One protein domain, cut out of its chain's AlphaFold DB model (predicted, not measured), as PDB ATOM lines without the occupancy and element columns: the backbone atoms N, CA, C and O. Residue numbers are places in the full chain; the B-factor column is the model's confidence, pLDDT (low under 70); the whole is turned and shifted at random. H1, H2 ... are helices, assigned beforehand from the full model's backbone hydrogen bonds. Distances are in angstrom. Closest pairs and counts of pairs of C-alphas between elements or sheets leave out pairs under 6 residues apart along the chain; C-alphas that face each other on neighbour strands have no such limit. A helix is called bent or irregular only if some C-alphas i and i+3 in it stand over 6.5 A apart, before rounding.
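This is residues 16 to 144 of the 237 residues of an uncharacterized protein of Sphingomonadales bacterium CG12_big_fil_rev_8_21_14_0_65_65_10 (UniProt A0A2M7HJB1). A long helix, H4, runs through the middle of an elongated stack of helices; H3 folds back along its first part and H5 along its second part, a zigzag of three. H6, with a kink near residue 124, runs over them from H3 to H5, and residues 139 to 144 stick out at one end; the short H1 and H2 sit at the other end, H1 on H3 and H2 on H4. The printed part has 129 residues with six named helices, in the order H1 to H6, and no named strand: the class is all helix. It is compact, with a radius of gyration of the C-alphas of 15.7 A, and spans 55 by 30 by 23 A.

H1, residues 16 to 24, begins at C-alpha 16 (142.375, 158.183, 138.480). H2 is residues 29 to 36 and H3 residues 49 to 61, 18.6 A long. H4, residues 65 to 90, measures 36.8 A from C-alpha 65 (147.652, 183.198, 141.023); it is neither bent nor irregular, but only just: C-alphas 71 and 74 are 6.0 A apart. H5, residues 94 to 111, measures 26.1 A. H6, residues 117 to 142, measures 29.7 A and ends at C-alpha 142 (178.411, 160.562, 120.226); it is irregular, with C-alphas 120 and 123 9.2 A apart, and has a kink of 78 degrees near residue 124.

H4 is the hub, touching H2, H3, H5 and H6. H3 and H4 form a helical hairpin at a shallow tilt of 31 degrees, their closest C-alphas, Val 56 and Ser 68, 4.6 A apart. H4 and H5 form another, at a shallow tilt of 32 degrees, only just short of steep, with Cys 87 and Gln 94 closest, their C-alphas 5.4 A apart. H6 touches H5 at a steep tilt of 46 degrees, opposite ways; the closest C-alphas, Ala 101 and Ile 130, are 5.1 A apart. With residues 118 to 122 alone H6 touches H3, about perpendicular at 77 degrees, the closest C-alphas, Ala 50 and Glu 119, 4.2 A apart. H2 touches H4 the same way at a shallow tilt of 3 degrees, the closest C-alphas, Ala 36 and Pro 74, 6.2 A apart. H1 touches H3 at a steep tilt of 49 degrees, the closest C-alphas, Val 17 and Ala 51, 5.4 A apart. H1 and H4 are apart. In H1, H2, H3 and H5 every O i to N i+4 pair is within hydrogen-bond range; in H4 18 of 22 are, in H6 19 of 22.

The C-alphas of Gln 26 and Arg 144, the two farthest apart, are 55.2 A apart. The printed part has no cut. The link from H2 to H3, residues 37 to 48, is long; the other links are tight. Mean pLDDT of the printed part is 86.1, and it is under 70 in residues 90 to 93 and 138 to 144.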
ATOM      1  N   PHE A  16     141.664 157.877 137.233       82.81
ATOM      2  CA  PHE A  16     142.375 158.183 138.480       82.81
ATOM      3  C   PHE A  16     142.665 159.684 138.655       82.81
ATOM      4  O   PHE A  16     142.705 160.160 139.785       82.81
ATOM      5  N   VAL A  17     142.864 160.421 137.556       87.62
ATOM      6  CA  VAL A  17     143.045 161.880 137.559       87.62
ATOM      7  C   VAL A  17     141.701 162.551 137.797       87.62
ATOM      8  O   VAL A  17     141.606 163.386 138.687       87.62
ATOM      9  N   ALA A  18     140.657 162.130 137.077       87.75
ATOM     10  CA  ALA A  18     139.303 162.658 137.236       87.75
ATOM     11  C   ALA A  18     138.810 162.547 138.689       87.75
ATOM     12  O   ALA A  18     138.446 163.553 139.289       87.75
ATOM     13  N   ARG A  19     138.933 161.364 139.309       89.69
ATOM     14  CA  ARG A  19     138.579 161.161 140.727       89.69
ATOM     15  C   ARG A  19     139.377 162.047 141.684       89.69
ATOM     16  O   ARG A  19     138.844 162.504 142.687       89.69
ATOM     17  N   ALA A  20     140.664 162.263 141.403       91.31
ATOM     18  CA  ALA A  20     141.498 163.123 142.236       91.31
ATOM     19  C   ALA A  20     141.091 164.598 142.119       91.31
ATOM     20  O   ALA A  20     141.148 165.315 143.112       91.31
ATOM     21  N   LEU A  21     140.669 165.038 140.930       92.62
ATOM     22  CA  LEU A  21     140.149 166.387 140.702       92.62
ATOM     23  C   LEU A  21     138.792 166.586 141.387       92.62
ATOM     24  O   LEU A  21     138.643 167.561 142.112       92.62
ATOM     25  N   GLU A  22     137.857 165.643 141.243       93.06
ATOM     26  CA  GLU A  22     136.553 165.672 141.932       93.06
ATOM     27  C   GLU A  22     136.709 165.750 143.456       93.06
ATOM     28  O   GLU A  22     136.003 166.497 144.128       93.06
ATOM     29  N   TRP A  23     137.658 164.994 144.017       93.94
ATOM     30  CA  TRP A  23     137.974 165.079 145.440       93.94
ATOM     31  C   TRP A  23     138.611 166.425 145.811       93.94
ATOM     32  O   TRP A  23     138.225 167.027 146.809       93.94
ATOM     33  N   ALA A  24     139.555 166.922 145.004       92.25
ATOM     34  CA  ALA A  24     140.232 168.194 145.250       92.25
ATOM     35  C   ALA A  24     139.274 169.398 145.237       92.25
ATOM     36  O   ALA A  24     139.508 170.357 145.966       92.25
ATOM     37  N   GLU A  25     138.185 169.343 144.464       89.94
ATOM     38  CA  GLU A  25     137.138 170.378 144.445       89.94
ATOM     39  C   GLU A  25     136.387 170.519 145.775       89.94
ATOM     40  O   GLU A  25     135.780 171.557 146.032       89.94
ATOM     41  N   GLN A  26     136.435 169.498 146.631       93.38
ATOM     42  CA  GLN A  26     135.791 169.511 147.946       93.38
ATOM     43  C   GLN A  26     136.691 170.102 149.039       93.38
ATOM     44  O   GLN A  26     136.241 170.268 150.171       93.38
ATOM     45  N   LEU A  27     137.955 170.396 148.722       94.62
ATOM     46  CA  LEU A  27     138.949 170.862 149.683       94.62
ATOM     47  C   LEU A  27     139.008 172.389 149.737       94.62
ATOM     48  O   LEU A  27     138.912 173.086 148.726       94.62
ATOM     49  N   THR A  28     139.270 172.917 150.928       95.12
ATOM     50  CA  THR A  28     139.700 174.309 151.083       95.12
ATOM     51  C   THR A  28     141.100 174.518 150.479       95.12
ATOM     52  O   THR A  28     141.877 173.566 150.350       95.12
ATOM     53  N   PRO A  29     141.496 175.765 150.151       94.12
ATOM     54  CA  PRO A  29     142.839 176.048 149.634       94.12
ATOM     55  C   PRO A  29     143.977 175.548 150.539       94.12
ATOM     56  O   PRO A  29     145.022 175.117 150.054       94.12
ATOM     57  N   GLU A  30     143.787 175.590 151.858       94.81
ATOM     58  CA  GLU A  30     144.784 175.140 152.834       94.81
ATOM     59  C   GLU A  30     144.920 173.614 152.853       94.81
ATOM     60  O   GLU A  30     146.037 173.091 152.836       94.81
ATOM     61  N   GLU A  31     143.795 172.899 152.811       95.75
ATOM     62  CA  GLU A  31     143.757 171.438 152.714       95.75
ATOM     63  C   GLU A  31     144.345 170.951 151.390       95.75
ATOM     64  O   GLU A  31     145.133 170.005 151.374       95.75
ATOM     65  N   LEU A  32     144.039 171.642 150.289       95.88
ATOM     66  CA  LEU A  32     144.599 171.339 148.975       95.88
ATOM     67  C   LEU A  32     146.127 171.457 148.980       95.88
ATOM     68  O   LEU A  32     146.828 170.590 148.461       95.88
ATOM     69  N   LEU A  33     146.665 172.504 149.612       95.12
ATOM     70  CA  LEU A  33     148.108 172.694 149.754       95.12
ATOM     71  C   LEU A  33     148.758 171.658 150.677       95.12
ATOM     72  O   LEU A  33     149.904 171.270 150.438       95.12
ATOM     73  N   ALA A  34     148.060 171.209 151.721       94.56
ATOM     74  CA  ALA A  34     148.531 170.122 152.573       94.56
ATOM     75  C   ALA A  34     148.586 168.797 151.791       94.56
ATOM     76  O   ALA A  34     149.627 168.138 151.777       94.56
ATOM     77  N   ALA A  35     147.522 168.466 151.056       94.31
ATOM     78  CA  ALA A  35     147.444 167.286 150.196       94.31
ATOM     79  C   ALA A  35     148.502 167.310 149.076       94.31
ATOM     80  O   ALA A  35     149.177 166.312 148.807       94.31
ATOM     81  N   ALA A  36     148.745 168.481 148.480       94.88
ATOM     82  CA  ALA A  36     149.778 168.675 147.467       94.88
ATOM     83  C   ALA A  36     151.203 168.437 147.996       94.88
ATOM     84  O   ALA A  36     152.106 168.178 147.203       94.88
ATOM     85  N   LYS A  37     151.451 168.444 149.309       93.75
ATOM     86  CA  LYS A  37     152.778 168.131 149.875       93.75
ATOM     87  C   LYS A  37     153.017 166.639 150.116       93.75
ATOM     88  O   LYS A  37     154.164 166.256 150.317       93.75
ATOM     89  N   ILE A  38     151.981 165.802 150.062       92.56
ATOM     90  CA  ILE A  38     152.087 164.355 150.303       92.56
ATOM     91  C   ILE A  38     152.798 163.680 149.125       92.56
ATOM     92  O   ILE A  38     152.221 163.536 148.055       92.56
ATOM     93  N   ASP A  39     154.041 163.245 149.296       85.69
ATOM     94  CA  ASP A  39     154.853 162.630 148.235       85.69
ATOM     95  C   ASP A  39     154.663 161.106 148.105       85.69
ATOM     96  O   ASP A  39     154.969 160.509 147.067       85.69
ATOM     97  N   GLN A  40     154.114 160.463 149.135       87.88
ATOM     98  CA  GLN A  40     153.928 159.021 149.177       87.88
ATOM     99  C   GLN A  40     152.634 158.593 148.468       87.88
ATOM    100  O   GLN A  40     151.534 158.799 148.970       87.88
ATOM    101  N   LYS A  41     152.765 157.907 147.322       84.69
ATOM    102  CA  LYS A  41     151.632 157.451 146.483       84.69
ATOM    103  C   LYS A  41     150.597 156.580 147.198       84.69
ATOM    104  O   LYS A  41     149.456 156.511 146.763       84.69
ATOM    105  N   SER A  42     151.011 155.865 148.242       87.31
ATOM    106  CA  SER A  42     150.140 154.992 149.035       87.31
ATOM    107  C   SER A  42     149.446 155.709 150.194       87.31
ATOM    108  O   SER A  42     148.635 155.090 150.877       87.31
ATOM    109  N   ALA A  43     149.797 156.967 150.471       87.69
ATOM    110  CA  ALA A  43     149.202 157.720 151.562       87.69
ATOM    111  C   ALA A  43     147.796 158.208 151.193       87.69
ATOM    112  O   ALA A  43     147.513 158.562 150.046       87.69
ATOM    113  N   SER A  44     146.919 158.246 152.196       84.69
ATOM    114  CA  SER A  44     145.601 158.864 152.052       84.69
ATOM    115  C   SER A  44     145.756 160.352 151.735       84.69
ATOM    116  O   SER A  44     146.600 161.026 152.324       84.69
ATOM    117  N   GLY A  45     144.959 160.857 150.792       86.19
ATOM    118  CA  GLY A  45     145.015 162.252 150.347       86.19
ATOM    119  C   GLY A  45     146.144 162.577 149.363       86.19
ATOM    120  O   GLY A  45     146.374 163.746 149.059       86.19
ATOM    121  N   TYR A  46     146.855 161.571 148.841       91.12
ATOM    122  CA  TYR A  46     147.828 161.779 147.772       91.12
ATOM    123  C   TYR A  46     147.144 162.264 146.482       91.12
ATOM    124  O   TYR A  46     146.311 161.567 145.902       91.12
ATOM    125  N   ILE A  47     147.558 163.437 145.996       93.44
ATOM    126  CA  ILE A  47     147.158 163.959 144.681       93.44
ATOM    127  C   ILE A  47     148.190 163.514 143.633       93.44
ATOM    128  O   ILE A  47     149.373 163.835 143.789       93.44
ATOM    129  N   PRO A  48     147.786 162.827 142.547       93.38
ATOM    130  CA  PRO A  48     148.675 162.502 141.433       93.38
ATOM    131  C   PRO A  48     149.251 163.755 140.760       93.38
ATOM    132  O   PRO A  48     148.559 164.758 140.603       93.38
ATOM    133  N   GLU A  49     150.487 163.685 140.261       94.00
ATOM    134  CA  GLU A  49     151.159 164.827 139.616       94.00
ATOM    135  C   GLU A  49     150.378 165.348 138.402       94.00
ATOM    136  O   GLU A  49     150.300 166.553 138.191       94.00
ATOM    137  N   ALA A  50     149.738 164.449 137.650       92.94
ATOM    138  CA  ALA A  50     148.869 164.802 136.530       92.94
ATOM    139  C   ALA A  50     147.670 165.673 136.960       92.94
ATOM    140  O   ALA A  50     147.329 166.637 136.278       92.94
ATOM    141  N   ALA A  51     147.069 165.379 138.118       93.56
ATOM    142  CA  ALA A  51     146.003 166.201 138.687       93.56
ATOM    143  C   ALA A  51     146.553 167.533 139.232       93.56
ATOM    144  O   ALA A  51     145.934 168.574 139.034       93.56
ATOM    145  N   LEU A  52     147.747 167.529 139.843       94.44
ATOM    146  CA  LEU A  52     148.413 168.761 140.291       94.44
ATOM    147  C   LEU A  52     148.710 169.724 139.132       94.44
ATOM    148  O   LEU A  52     148.519 170.925 139.299       94.44
ATOM    149  N   VAL A  53     149.124 169.226 137.960       94.56
ATOM    150  CA  VAL A  53     149.306 170.060 136.753       94.56
ATOM    151  C   VAL A  53     148.007 170.786 136.401       94.56
ATOM    152  O   VAL A  53     148.014 172.007 136.232       94.56
ATOM    153  N   ARG A  54     146.884 170.056 136.362       93.31
ATOM    154  CA  ARG A  54     145.577 170.639 136.049       93.31
ATOM    155  C   ARG A  54     145.147 171.671 137.092       93.31
ATOM    156  O   ARG A  54     144.684 172.742 136.713       93.31
ATOM    157  N   LEU A  55     145.332 171.385 138.381       93.81
ATOM    158  CA  LEU A  55     145.001 172.310 139.474       93.81
ATOM    159  C   LEU A  55     145.819 173.608 139.399       93.81
ATOM    160  O   LEU A  55     145.261 174.695 139.529       93.81
ATOM    161  N   VAL A  56     147.124 173.508 139.120       93.81
ATOM    162  CA  VAL A  56     148.002 174.674 138.922       93.81
ATOM    163  C   VAL A  56     147.508 175.533 137.754       93.81
ATOM    164  O   VAL A  56     147.346 176.742 137.902       93.81
ATOM    165  N   ARG A  57     147.237 174.925 136.594       92.88
ATOM    166  CA  ARG A  57     146.759 175.642 135.397       92.88
ATOM    167  C   ARG A  57     145.383 176.267 135.612       92.88
ATOM    168  O   ARG A  57     145.193 177.446 135.334       92.88
ATOM    169  N   ARG A  58     144.441 175.512 136.180       90.81
ATOM    170  CA  ARG A  58     143.080 175.979 136.470       90.81
ATOM    171  C   ARG A  58     143.088 177.216 137.367       90.81
ATOM    172  O   ARG A  58     142.529 178.235 136.979       90.81
ATOM    173  N   HIS A  59     143.778 177.169 138.506       92.00
ATOM    174  CA  HIS A  59     143.828 178.312 139.425       92.00
ATOM    175  C   HIS A  59     144.555 179.527 138.841       92.00
ATOM    176  O   HIS A  59     144.247 180.660 139.207       92.00
ATOM    177  N   ARG A  60     145.481 179.322 137.900       90.12
ATOM    178  CA  ARG A  60     146.099 180.415 137.143       90.12
ATOM    179  C   ARG A  60     145.088 181.119 136.234       90.12
ATOM    180  O   ARG A  60     145.038 182.347 136.245       90.12
ATOM    181  N   VAL A  61     144.282 180.353 135.494       88.69
ATOM    182  CA  VAL A  61     143.242 180.865 134.581       88.69
ATOM    183  C   VAL A  61     142.095 181.528 135.348       88.69
ATOM    184  O   VAL A  61     141.628 182.592 134.957       88.69
ATOM    185  N   GLU A  62     141.685 180.952 136.478       88.88
ATOM    186  CA  GLU A  62     140.623 181.485 137.349       88.88
ATOM    187  C   GLU A  62     141.056 182.725 138.162       88.88
ATOM    188  O   GLU A  62     140.264 183.284 138.916       88.88
ATOM    189  N   GLY A  63     142.309 183.177 138.026       86.25
ATOM    190  CA  GLY A  63     142.819 184.389 138.676       86.25
ATOM    191  C   GLY A  63     143.371 184.191 140.093       86.25
ATOM    192  O   GLY A  63     143.909 185.136 140.671       86.25
ATOM    193  N   ALA A  64     143.343 182.972 140.634       90.94
ATOM    194  CA  ALA A  64     143.934 182.597 141.922       90.94
ATOM    195  C   ALA A  64     145.453 182.327 141.809       90.94
ATOM    196  O   ALA A  64     145.949 181.249 142.154       90.94
ATOM    197  N   LYS A  65     146.210 183.323 141.322       89.56
ATOM    198  CA  LYS A  65     147.652 183.198 141.023       89.56
ATOM    199  C   LYS A  65     148.486 182.739 142.218       89.56
ATOM    200  O   LYS A  65     149.309 181.846 142.068       89.56
ATOM    201  N   GLU A  66     148.226 183.277 143.408       93.19
ATOM    202  CA  GLU A  66     148.970 182.911 144.619       93.19
ATOM    203  C   GLU A  66     148.814 181.421 144.966       93.19
ATOM    204  O   GLU A  66     149.785 180.748 145.317       93.19
ATOM    205  N   LEU A  67     147.602 180.876 144.825       92.88
ATOM    206  CA  LEU A  67     147.352 179.456 145.058       92.88
ATOM    207  C   LEU A  67     148.027 178.594 143.986       92.88
ATOM    208  O   LEU A  67     148.678 177.606 144.328       92.88
ATOM    209  N   SER A  68     147.938 178.994 142.712       93.25
ATOM    210  CA  SER A  68     148.665 178.354 141.605       93.25
ATOM    211  C   SER A  68     150.171 178.284 141.887       93.25
ATOM    212  O   SER A  68     150.770 177.213 141.785       93.25
ATOM    213  N   ASP A  69     150.783 179.394 142.301       92.56
ATOM    214  CA  ASP A  69     152.220 179.461 142.577       92.56
ATOM    215  C   ASP A  69     152.601 178.556 143.754       92.56
ATOM    216  O   ASP A  69     153.566 177.789 143.677       92.56
ATOM    217  N   ARG A  70     151.797 178.553 144.823       95.12
ATOM    218  CA  ARG A  70     152.019 177.677 145.983       95.12
ATOM    219  C   ARG A  70     151.835 176.193 145.654       95.12
ATOM    220  O   ARG A  70     152.548 175.373 146.229       95.12
ATOM    221  N   LEU A  71     150.938 175.844 144.730       95.12
ATOM    222  CA  LEU A  71     150.751 174.475 144.224       95.12
ATOM    223  C   LEU A  71     151.844 174.055 143.233       95.12
ATOM    224  O   LEU A  71     152.173 172.870 143.145       95.12
ATOM    225  N   SER A  72     152.452 175.007 142.522       93.94
ATOM    226  CA  SER A  72     153.541 174.724 141.585       93.94
ATOM    227  C   SER A  72     154.778 174.179 142.304       93.94
ATOM    228  O   SER A  72     155.414 173.245 141.821       93.94
ATOM    229  N   HIS A  73     155.082 174.687 143.502       93.81
ATOM    230  CA  HIS A  73     156.254 174.273 144.268       93.81
ATOM    231  C   HIS A  73     156.297 172.759 144.566       93.81
ATOM    232  O   HIS A  73     157.270 172.111 144.168       93.81
ATOM    233  N   PRO A  74     155.282 172.139 145.204       93.50
ATOM    234  CA  PRO A  74     155.300 170.697 145.431       93.50
ATOM    235  C   PRO A  74     155.301 169.883 144.132       93.50
ATOM    236  O   PRO A  74     155.966 168.849 144.071       93.50
ATOM    237  N   LEU A  75     154.618 170.345 143.078       95.25
ATOM    238  CA  LEU A  75     154.655 169.698 141.764       95.25
ATOM    239  C   LEU A  75     156.087 169.660 141.204       95.25
ATOM    240  O   LEU A  75     156.560 168.600 140.790       95.25
ATOM    241  N   ILE A  76     156.798 170.789 141.247       94.62
ATOM    242  CA  ILE A  76     158.186 170.910 140.787       94.62
ATOM    243  C   ILE A  76     159.113 170.017 141.615       94.62
ATOM    244  O   ILE A  76     159.946 169.315 141.044       94.62
ATOM    245  N   MET A  77     158.948 169.985 142.939       93.25
ATOM    246  CA  MET A  77     159.765 169.142 143.817       93.25
ATOM    247  C   MET A  77     159.588 167.650 143.508       93.25
ATOM    248  O   MET A  77     160.576 166.917 143.417       93.25
ATOM    249  N   ARG A  78     158.350 167.198 143.273       93.44
ATOM    250  CA  ARG A  78     158.059 165.809 142.879       93.44
ATOM    251  C   ARG A  78     158.606 165.478 141.493       93.44
ATOM    252  O   ARG A  78     159.221 164.426 141.313       93.44
ATOM    253  N   ALA A  79     158.425 166.381 140.530       93.50
ATOM    254  CA  ALA A  79     158.966 166.244 139.181       93.50
ATOM    255  C   ALA A  79     160.497 166.123 139.210       93.50
ATOM    256  O   ALA A  79     161.056 165.199 138.618       93.50
ATOM    257  N   TYR A  80     161.166 166.990 139.972       92.12
ATOM    258  CA  TYR A  80     162.614 166.973 140.152       92.12
ATOM    259  C   TYR A  80     163.091 165.673 140.809       92.12
ATOM    260  O   TYR A  80     164.015 165.033 140.304       92.12
ATOM    261  N   ALA A  81     162.440 165.230 141.889       91.19
ATOM    262  CA  ALA A  81     162.771 163.974 142.562       91.19
ATOM    263  C   ALA A  81     162.622 162.765 141.623       91.19
ATOM    264  O   ALA A  81     163.503 161.900 141.568       91.19
ATOM    265  N   PHE A  82     161.546 162.726 140.831       91.00
ATOM    266  CA  PHE A  82     161.341 161.684 139.828       91.00
ATOM    267  C   PHE A  82     162.401 161.736 138.726       91.00
ATOM    268  O   PHE A  82     162.998 160.706 138.402       91.00
ATOM    269  N   ALA A  83     162.674 162.919 138.169       89.94
ATOM    270  CA  ALA A  83     163.681 163.100 137.132       89.94
ATOM    271  C   ALA A  83     165.063 162.663 137.624       89.94
ATOM    272  O   ALA A  83     165.742 161.891 136.949       89.94
ATOM    273  N   HIS A  84     165.437 163.052 138.843       89.38
ATOM    274  CA  HIS A  84     166.677 162.628 139.481       89.38
ATOM    275  C   HIS A  84     166.743 161.102 139.655       89.38
ATOM    276  O   HIS A  84     167.743 160.477 139.303       89.38
ATOM    277  N   ALA A  85     165.665 160.463 140.126       88.19
ATOM    278  CA  ALA A  85     165.604 159.007 140.275       88.19
ATOM    279  C   ALA A  85     165.726 158.258 138.934       88.19
ATOM    280  O   ALA A  85     166.348 157.194 138.867       88.19
ATOM    281  N   VAL A  86     165.156 158.806 137.856       86.69
ATOM    282  CA  VAL A  86     165.287 158.258 136.499       86.69
ATOM    283  C   VAL A  86     166.709 158.452 135.972       86.69
ATOM    284  O   VAL A  86     167.307 157.484 135.497       86.69
ATOM    285  N   CYS A  87     167.267 159.658 136.097       84.88
ATOM    286  CA  CYS A  87     168.613 160.011 135.643       84.88
ATOM    287  C   CYS A  87     169.714 159.259 136.399       84.88
ATOM    288  O   CYS A  87     170.750 158.961 135.808       84.88
ATOM    289  N   LYS A  88     169.469 158.838 137.650       81.75
ATOM    290  CA  LYS A  88     170.397 157.991 138.418       81.75
ATOM    291  C   LYS A  88     170.813 156.716 137.678       81.75
ATOM    292  O   LYS A  88     171.903 156.198 137.898       81.75
ATOM    293  N   LYS A  89     169.970 156.227 136.762       75.88
ATOM    294  CA  LYS A  89     170.238 155.041 135.936       75.88
ATOM    295  C   LYS A  89     171.195 155.297 134.760       75.88
ATOM    296  O   LYS A  89     171.575 154.337 134.103       75.88
ATOM    297  N   PHE A  90     171.561 156.552 134.478       69.25
ATOM    298  CA  PHE A  90     172.312 156.954 133.282       69.25
ATOM    299  C   PHE A  90     173.807 157.278 133.516       69.25
ATOM    300  O   PHE A  90     174.501 157.534 132.539       69.25
ATOM    301  N   GLY A  91     174.341 157.235 134.747       67.56
ATOM    302  CA  GLY A  91     175.784 157.454 135.017       67.56
ATOM    303  C   GLY A  91     176.135 158.849 135.559       67.56
ATOM    304  O   GLY A  91     175.322 159.423 136.270       67.56
ATOM    305  N   HIS A  92     177.341 159.379 135.301       55.38
ATOM    306  CA  HIS A  92     177.927 160.534 136.020       55.38
ATOM    307  C   HIS A  92     177.448 161.943 135.595       55.38
ATOM    308  O   HIS A  92     177.711 162.906 136.308       55.38
ATOM    309  N   GLU A  93     176.661 162.086 134.524       62.34
ATOM    310  CA  GLU A  93     176.226 163.397 133.994       62.34
ATOM    311  C   GLU A  93     174.730 163.694 134.245       62.34
ATOM    312  O   GLU A  93     173.977 164.123 133.375       62.34
ATOM    313  N   GLN A  94     174.254 163.432 135.467       71.25
ATOM    314  CA  GLN A  94     172.815 163.462 135.791       71.25
ATOM    315  C   GLN A  94     172.243 164.876 135.904       71.25
ATOM    316  O   GLN A  94     171.064 165.079 135.623       71.25
ATOM    317  N   ARG A  95     173.050 165.851 136.341       80.44
ATOM    318  CA  ARG A  95     172.556 167.198 136.676       80.44
ATOM    319  C   ARG A  95     172.064 167.955 135.447       80.44
ATOM    320  O   ARG A  95     170.951 168.463 135.471       80.44
ATOM    321  N   GLU A  96     172.846 167.970 134.372       83.44
ATOM    322  CA  GLU A  96     172.478 168.668 133.132       83.44
ATOM    323  C   GLU A  96     171.233 168.052 132.484       83.44
ATOM    324  O   GLU A  96     170.323 168.767 132.078       83.44
ATOM    325  N   LEU A  97     171.137 166.721 132.492       85.19
ATOM    326  CA  LEU A  97     169.957 165.978 132.048       85.19
ATOM    327  C   LEU A  97     168.687 166.351 132.808       85.19
ATOM    328  O   LEU A  97     167.642 166.577 132.199       85.19
ATOM    329  N   VAL A  98     168.774 166.373 134.142       87.56
ATOM    330  CA  VAL A  98     167.646 166.749 134.996       87.56
ATOM    331  C   VAL A  98     167.267 168.202 134.735       87.56
ATOM    332  O   VAL A  98     166.088 168.479 134.545       87.56
ATOM    333  N   HIS A  99     168.237 169.115 134.665       88.69
ATOM    334  CA  HIS A  99     167.972 170.531 134.414       88.69
ATOM    335  C   HIS A  99     167.285 170.754 133.062       88.69
ATOM    336  O   HIS A  99     166.240 171.394 133.021       88.69
ATOM    337  N   GLU A 100     167.797 170.169 131.979       88.44
ATOM    338  CA  GLU A 100     167.232 170.320 130.633       88.44
ATOM    339  C   GLU A 100     165.799 169.763 130.543       88.44
ATOM    340  O   GLU A 100     164.913 170.368 129.935       88.44
ATOM    341  N   ALA A 101     165.542 168.614 131.181       89.38
ATOM    342  CA  ALA A 101     164.204 168.029 131.233       89.38
ATOM    343  C   ALA A 101     163.233 168.876 132.071       89.38
ATOM    344  O   ALA A 101     162.074 169.039 131.688       89.38
ATOM    345  N   MET A 102     163.707 169.428 133.190       92.44
ATOM    346  CA  MET A 102     162.912 170.292 134.060       92.44
ATOM    347  C   MET A 102     162.609 171.641 133.409       92.44
ATOM    348  O   MET A 102     161.483 172.105 133.534       92.44
ATOM    349  N   ILE A 103     163.547 172.239 132.667       91.00
ATOM    350  CA  ILE A 103     163.302 173.465 131.889       91.00
ATOM    351  C   ILE A 103     162.184 173.225 130.876       91.00
ATOM    352  O   ILE A 103     161.229 173.991 130.835       91.00
ATOM    353  N   ALA A 104     162.246 172.125 130.116       88.50
ATOM    354  CA  ALA A 104     161.196 171.793 129.153       88.50
ATOM    355  C   ALA A 104     159.826 171.591 129.824       88.50
ATOM    356  O   ALA A 104     158.814 172.060 129.312       88.50
ATOM    357  N   PHE A 105     159.792 170.919 130.979       91.19
ATOM    358  CA  PHE A 105     158.564 170.764 131.759       91.19
ATOM    359  C   PHE A 105     158.005 172.110 132.245       91.19
ATOM    360  O   PHE A 105     156.812 172.356 132.105       91.19
ATOM    361  N   LEU A 106     158.850 172.981 132.802       90.69
ATOM    362  CA  LEU A 106     158.439 174.294 133.303       90.69
ATOM    363  C   LEU A 106     157.932 175.201 132.178       90.69
ATOM    364  O   LEU A 106     156.918 175.875 132.352       90.69
ATOM    365  N   ASP A 107     158.590 175.171 131.020       89.38
ATOM    366  CA  ASP A 107     158.156 175.887 129.820       89.38
ATOM    367  C   ASP A 107     156.764 175.431 129.361       89.38
ATOM    368  O   ASP A 107     155.899 176.267 129.098       89.38
ATOM    369  N   ASP A 108     156.529 174.119 129.291       86.81
ATOM    370  CA  ASP A 108     155.235 173.553 128.889       86.81
ATOM    371  C   ASP A 108     154.143 173.818 129.947       86.81
ATOM    372  O   ASP A 108     152.983 174.076 129.616       86.81
ATOM    373  N   LEU A 109     154.504 173.800 131.235       87.69
ATOM    374  CA  LEU A 109     153.600 174.148 132.332       87.69
ATOM    375  C   LEU A 109     153.180 175.623 132.273       87.69
ATOM    376  O   LEU A 109     152.052 175.951 132.651       87.69
ATOM    377  N   ALA A 110     154.071 176.509 131.824       85.31
ATOM    378  CA  ALA A 110     153.820 177.942 131.711       85.31
ATOM    379  C   ALA A 110     152.998 178.315 130.466       85.31
ATOM    380  O   ALA A 110     152.182 179.228 130.542       85.31
ATOM    381  N   LYS A 111     153.215 177.629 129.335       79.62
ATOM    382  CA  LYS A 111     152.636 177.995 128.027       79.62
ATOM    383  C   LYS A 111     151.255 177.404 127.756       79.62
ATOM    384  O   LYS A 111     150.486 178.016 127.022       79.62
ATOM    385  N   ASN A 112     150.956 176.232 128.311       77.88
ATOM    386  CA  ASN A 112     149.706 175.527 128.038       77.88
ATOM    387  C   ASN A 112     148.759 175.611 129.234       77.88
ATOM    388  O   ASN A 112     149.153 175.267 130.347       77.88
ATOM    389  N   ASP A 113     147.505 175.976 128.966       74.69
ATOM    390  CA  ASP A 113     146.406 175.963 129.944       74.69
ATOM    391  C   ASP A 113     145.302 174.935 129.589       74.69
ATOM    392  O   ASP A 113     144.382 174.691 130.379       74.69
ATOM    393  N   SER A 114     145.395 174.304 128.412       76.69
ATOM    394  CA  SER A 114     144.525 173.208 127.969       76.69
ATOM    395  C   SER A 114     145.014 171.844 128.464       76.69
ATOM    396  O   SER A 114     146.187 171.687 128.809       76.69
ATOM    397  N   ILE A 115     144.125 170.842 128.429       77.06
ATOM    398  CA  ILE A 115     144.493 169.451 128.714       77.06
ATOM    399  C   ILE A 115     145.560 169.004 127.710       77.06
ATOM    400  O   ILE A 115     145.412 169.192 126.503       77.06
ATOM    401  N   ASP A 116     146.643 168.422 128.217       82.56
ATOM    402  CA  ASP A 116     147.745 167.898 127.417       82.56
ATOM    403  C   ASP A 116     148.321 166.607 128.023       82.56
ATOM    404  O   ASP A 116     147.832 166.051 129.013       82.56
ATOM    405  N   TRP A 117     149.402 166.107 127.426       82.75
ATOM    406  CA  TRP A 117     150.043 164.863 127.850       82.75
ATOM    407  C   TRP A 117     150.571 164.880 129.291       82.75
ATOM    408  O   TRP A 117     150.738 163.796 129.865       82.75
ATOM    409  N   TRP A 118     150.790 166.052 129.903       86.62
ATOM    410  CA  TRP A 118     151.193 166.167 131.309       86.62
ATOM    411  C   TRP A 118     150.053 165.799 132.261       86.62
ATOM    412  O   TRP A 118     150.297 165.186 133.299       86.62
ATOM    413  N   GLU A 119     148.813 166.083 131.871       86.81
ATOM    414  CA  GLU A 119     147.598 165.813 132.652       86.81
ATOM    415  C   GLU A 119     147.055 164.387 132.454       86.81
ATOM    416  O   GLU A 119     146.158 163.945 133.176       86.81
ATOM    417  N   ILE A 120     147.624 163.638 131.505       82.44
ATOM    418  CA  ILE A 120     147.234 162.254 131.194       82.44
ATOM    419  C   ILE A 120     148.351 161.277 131.564       82.44
ATOM    420  O   ILE A 120     148.123 160.255 132.212       82.44
ATOM    421  N   THR A 121     149.585 161.577 131.157       84.12
ATOM    422  CA  THR A 121     150.716 160.640 131.224       84.12
ATOM    423  C   THR A 121     151.980 161.252 131.829       84.12
ATOM    424  O   THR A 121     153.085 160.899 131.425       84.12
ATOM    425  N   PHE A 122     151.835 162.102 132.851       89.88
ATOM    426  CA  PHE A 122     152.918 162.846 133.518       89.88
ATOM    427  C   PHE A 122     154.286 162.135 133.567       89.88
ATOM    428  O   PHE A 122     155.271 162.605 133.006       89.88
ATOM    429  N   HIS A 123     154.359 160.958 134.199       88.50
ATOM    430  CA  HIS A 123     155.620 160.226 134.375       88.50
ATOM    431  C   HIS A 123     156.221 159.723 133.053       88.50
ATOM    432  O   HIS A 123     157.444 159.651 132.909       88.50
ATOM    433  N   ARG A 124     155.371 159.330 132.095       86.69
ATOM    434  CA  ARG A 124     155.801 158.913 130.754       86.69
ATOM    435  C   ARG A 124     156.367 160.112 130.009       86.69
ATOM    436  O   ARG A 124     157.433 159.981 129.413       86.69
ATOM    437  N   GLU A 125     155.691 161.249 130.093       88.38
ATOM    438  CA  GLU A 125     156.096 162.466 129.406       88.38
ATOM    439  C   GLU A 125     157.396 163.031 129.981       88.38
ATOM    440  O   GLU A 125     158.354 163.237 129.238       88.38
ATOM    441  N   LEU A 126     157.528 163.101 131.307       89.25
ATOM    442  CA  LEU A 126     158.784 163.491 131.952       89.25
ATOM    443  C   LEU A 126     159.944 162.564 131.556       89.25
ATOM    444  O   LEU A 126     161.048 163.015 131.255       89.25
ATOM    445  N   LYS A 127     159.691 161.252 131.466       88.62
ATOM    446  CA  LYS A 127     160.681 160.280 130.977       88.62
ATOM    447  C   LYS A 127     161.030 160.495 129.499       88.62
ATOM    448  O   LYS A 127     162.182 160.272 129.127       88.62
ATOM    449  N   ASN A 128     160.078 160.898 128.658       86.69
ATOM    450  CA  ASN A 128     160.341 161.257 127.263       86.69
ATOM    451  C   ASN A 128     161.217 162.511 127.180       86.69
ATOM    452  O   ASN A 128     162.232 162.475 126.491       86.69
ATOM    453  N   ARG A 129     160.921 163.554 127.967       87.75
ATOM    454  CA  ARG A 129     161.745 164.773 128.025       87.75
ATOM    455  C   ARG A 129     163.169 164.499 128.490       87.75
ATOM    456  O   ARG A 129     164.103 165.004 127.877       87.75
ATOM    457  N   ILE A 130     163.353 163.614 129.468       87.69
ATOM    458  CA  ILE A 130     164.687 163.137 129.874       87.69
ATOM    459  C   ILE A 130     165.393 162.411 128.721       87.69
ATOM    460  O   ILE A 130     166.573 162.651 128.473       87.69
ATOM    461  N   LYS A 131     164.698 161.544 127.972       85.50
ATOM    462  CA  LYS A 131     165.284 160.879 126.792       85.50
ATOM    463  C   LYS A 131     165.646 161.873 125.690       85.50
ATOM    464  O   LYS A 131     166.653 161.677 125.014       85.50
ATOM    465  N   ASP A 132     164.846 162.911 125.487       85.00
ATOM    466  CA  ASP A 132     165.114 163.933 124.477       85.00
ATOM    467  C   ASP A 132     166.264 164.848 124.887       85.00
ATOM    468  O   ASP A 132     167.109 165.150 124.046       85.00
ATOM    469  N   ALA A 133     166.357 165.211 126.168       85.38
ATOM    470  CA  ALA A 133     167.532 165.855 126.744       85.38
ATOM    471  C   ALA A 133     168.776 164.970 126.567       85.38
ATOM    472  O   ALA A 133     169.798 165.434 126.068       85.38
ATOM    473  N   TYR A 134     168.664 163.665 126.836       82.81
ATOM    474  CA  TYR A 134     169.749 162.710 126.606       82.81
ATOM    475  C   TYR A 134     170.186 162.671 125.140       82.81
ATOM    476  O   TYR A 134     171.372 162.693 124.834       82.81
ATOM    477  N   ARG A 135     169.244 162.646 124.192       80.12
ATOM    478  CA  ARG A 135     169.575 162.707 122.761       80.12
ATOM    479  C   ARG A 135     170.246 164.039 122.409       80.12
ATOM    480  O   ARG A 135     171.244 164.031 121.698       80.12
ATOM    481  N   ARG A 136     169.731 165.164 122.902       77.88
ATOM    482  CA  ARG A 136     170.272 166.498 122.609       77.88
ATOM    483  C   ARG A 136     171.691 166.682 123.128       77.88
ATOM    484  O   ARG A 136     172.538 167.124 122.358       77.88
ATOM    485  N   LEU A 137     171.937 166.310 124.380       76.62
ATOM    486  CA  LEU A 137     173.240 166.426 125.026       76.62
ATOM    487  C   LEU A 137     174.183 165.335 124.490       76.62
ATOM    488  O   LEU A 137     175.184 165.622 123.844       76.62
ATOM    489  N   PHE A 138     173.807 164.060 124.594       67.75
ATOM    490  CA  PHE A 138     174.735 162.944 124.385       67.75
ATOM    491  C   PHE A 138     174.751 162.365 122.971       67.75
ATOM    492  O   PHE A 138     175.796 161.872 122.554       67.75
ATOM    493  N   LYS A 139     173.665 162.412 122.177       58.44
ATOM    494  CA  LYS A 139     173.767 161.988 120.759       58.44
ATOM    495  C   LYS A 139     174.473 163.031 119.891       58.44
ATOM    496  O   LYS A 139     175.128 162.629 118.934       58.44
ATOM    497  N   ARG A 140     174.417 164.330 120.224       51.00
ATOM    498  CA  ARG A 140     175.302 165.328 119.586       51.00
ATOM    499  C   ARG A 140     176.769 165.062 119.916       51.00
ATOM    500  O   ARG A 140     177.604 165.196 119.026       51.00
ATOM    501  N   HIS A 141     177.069 164.625 121.141       44.97
ATOM    502  CA  HIS A 141     178.423 164.229 121.517       44.97
ATOM    503  C   HIS A 141     178.842 162.881 120.933       44.97
ATOM    504  O   HIS A 141     179.954 162.800 120.456       44.97
ATOM    505  N   ARG A 142     177.988 161.860 120.799       44.50
ATOM    506  CA  ARG A 142     178.411 160.562 120.226       44.50
ATOM    507  C   ARG A 142     178.837 160.630 118.748       44.50
ATOM    508  O   ARG A 142     179.622 159.798 118.317       44.50
ATOM    509  N   ASN A 143     178.390 161.648 118.005       43.56
ATOM    510  CA  ASN A 143     178.882 161.946 116.652       43.56
ATOM    511  C   ASN A 143     180.113 162.888 116.635       43.56
ATOM    512  O   ASN A 143     180.592 163.236 115.560       43.56
ATOM    513  N   ARG A 144     180.617 163.325 117.799       45.12
ATOM    514  CA  ARG A 144     181.781 164.226 117.958       45.12
ATOM    515  C   ARG A 144     182.833 163.771 118.979       45.12
ATOM    516  O   ARG A 144     183.939 164.292 118.957       45.12
TER     517      ARG A 144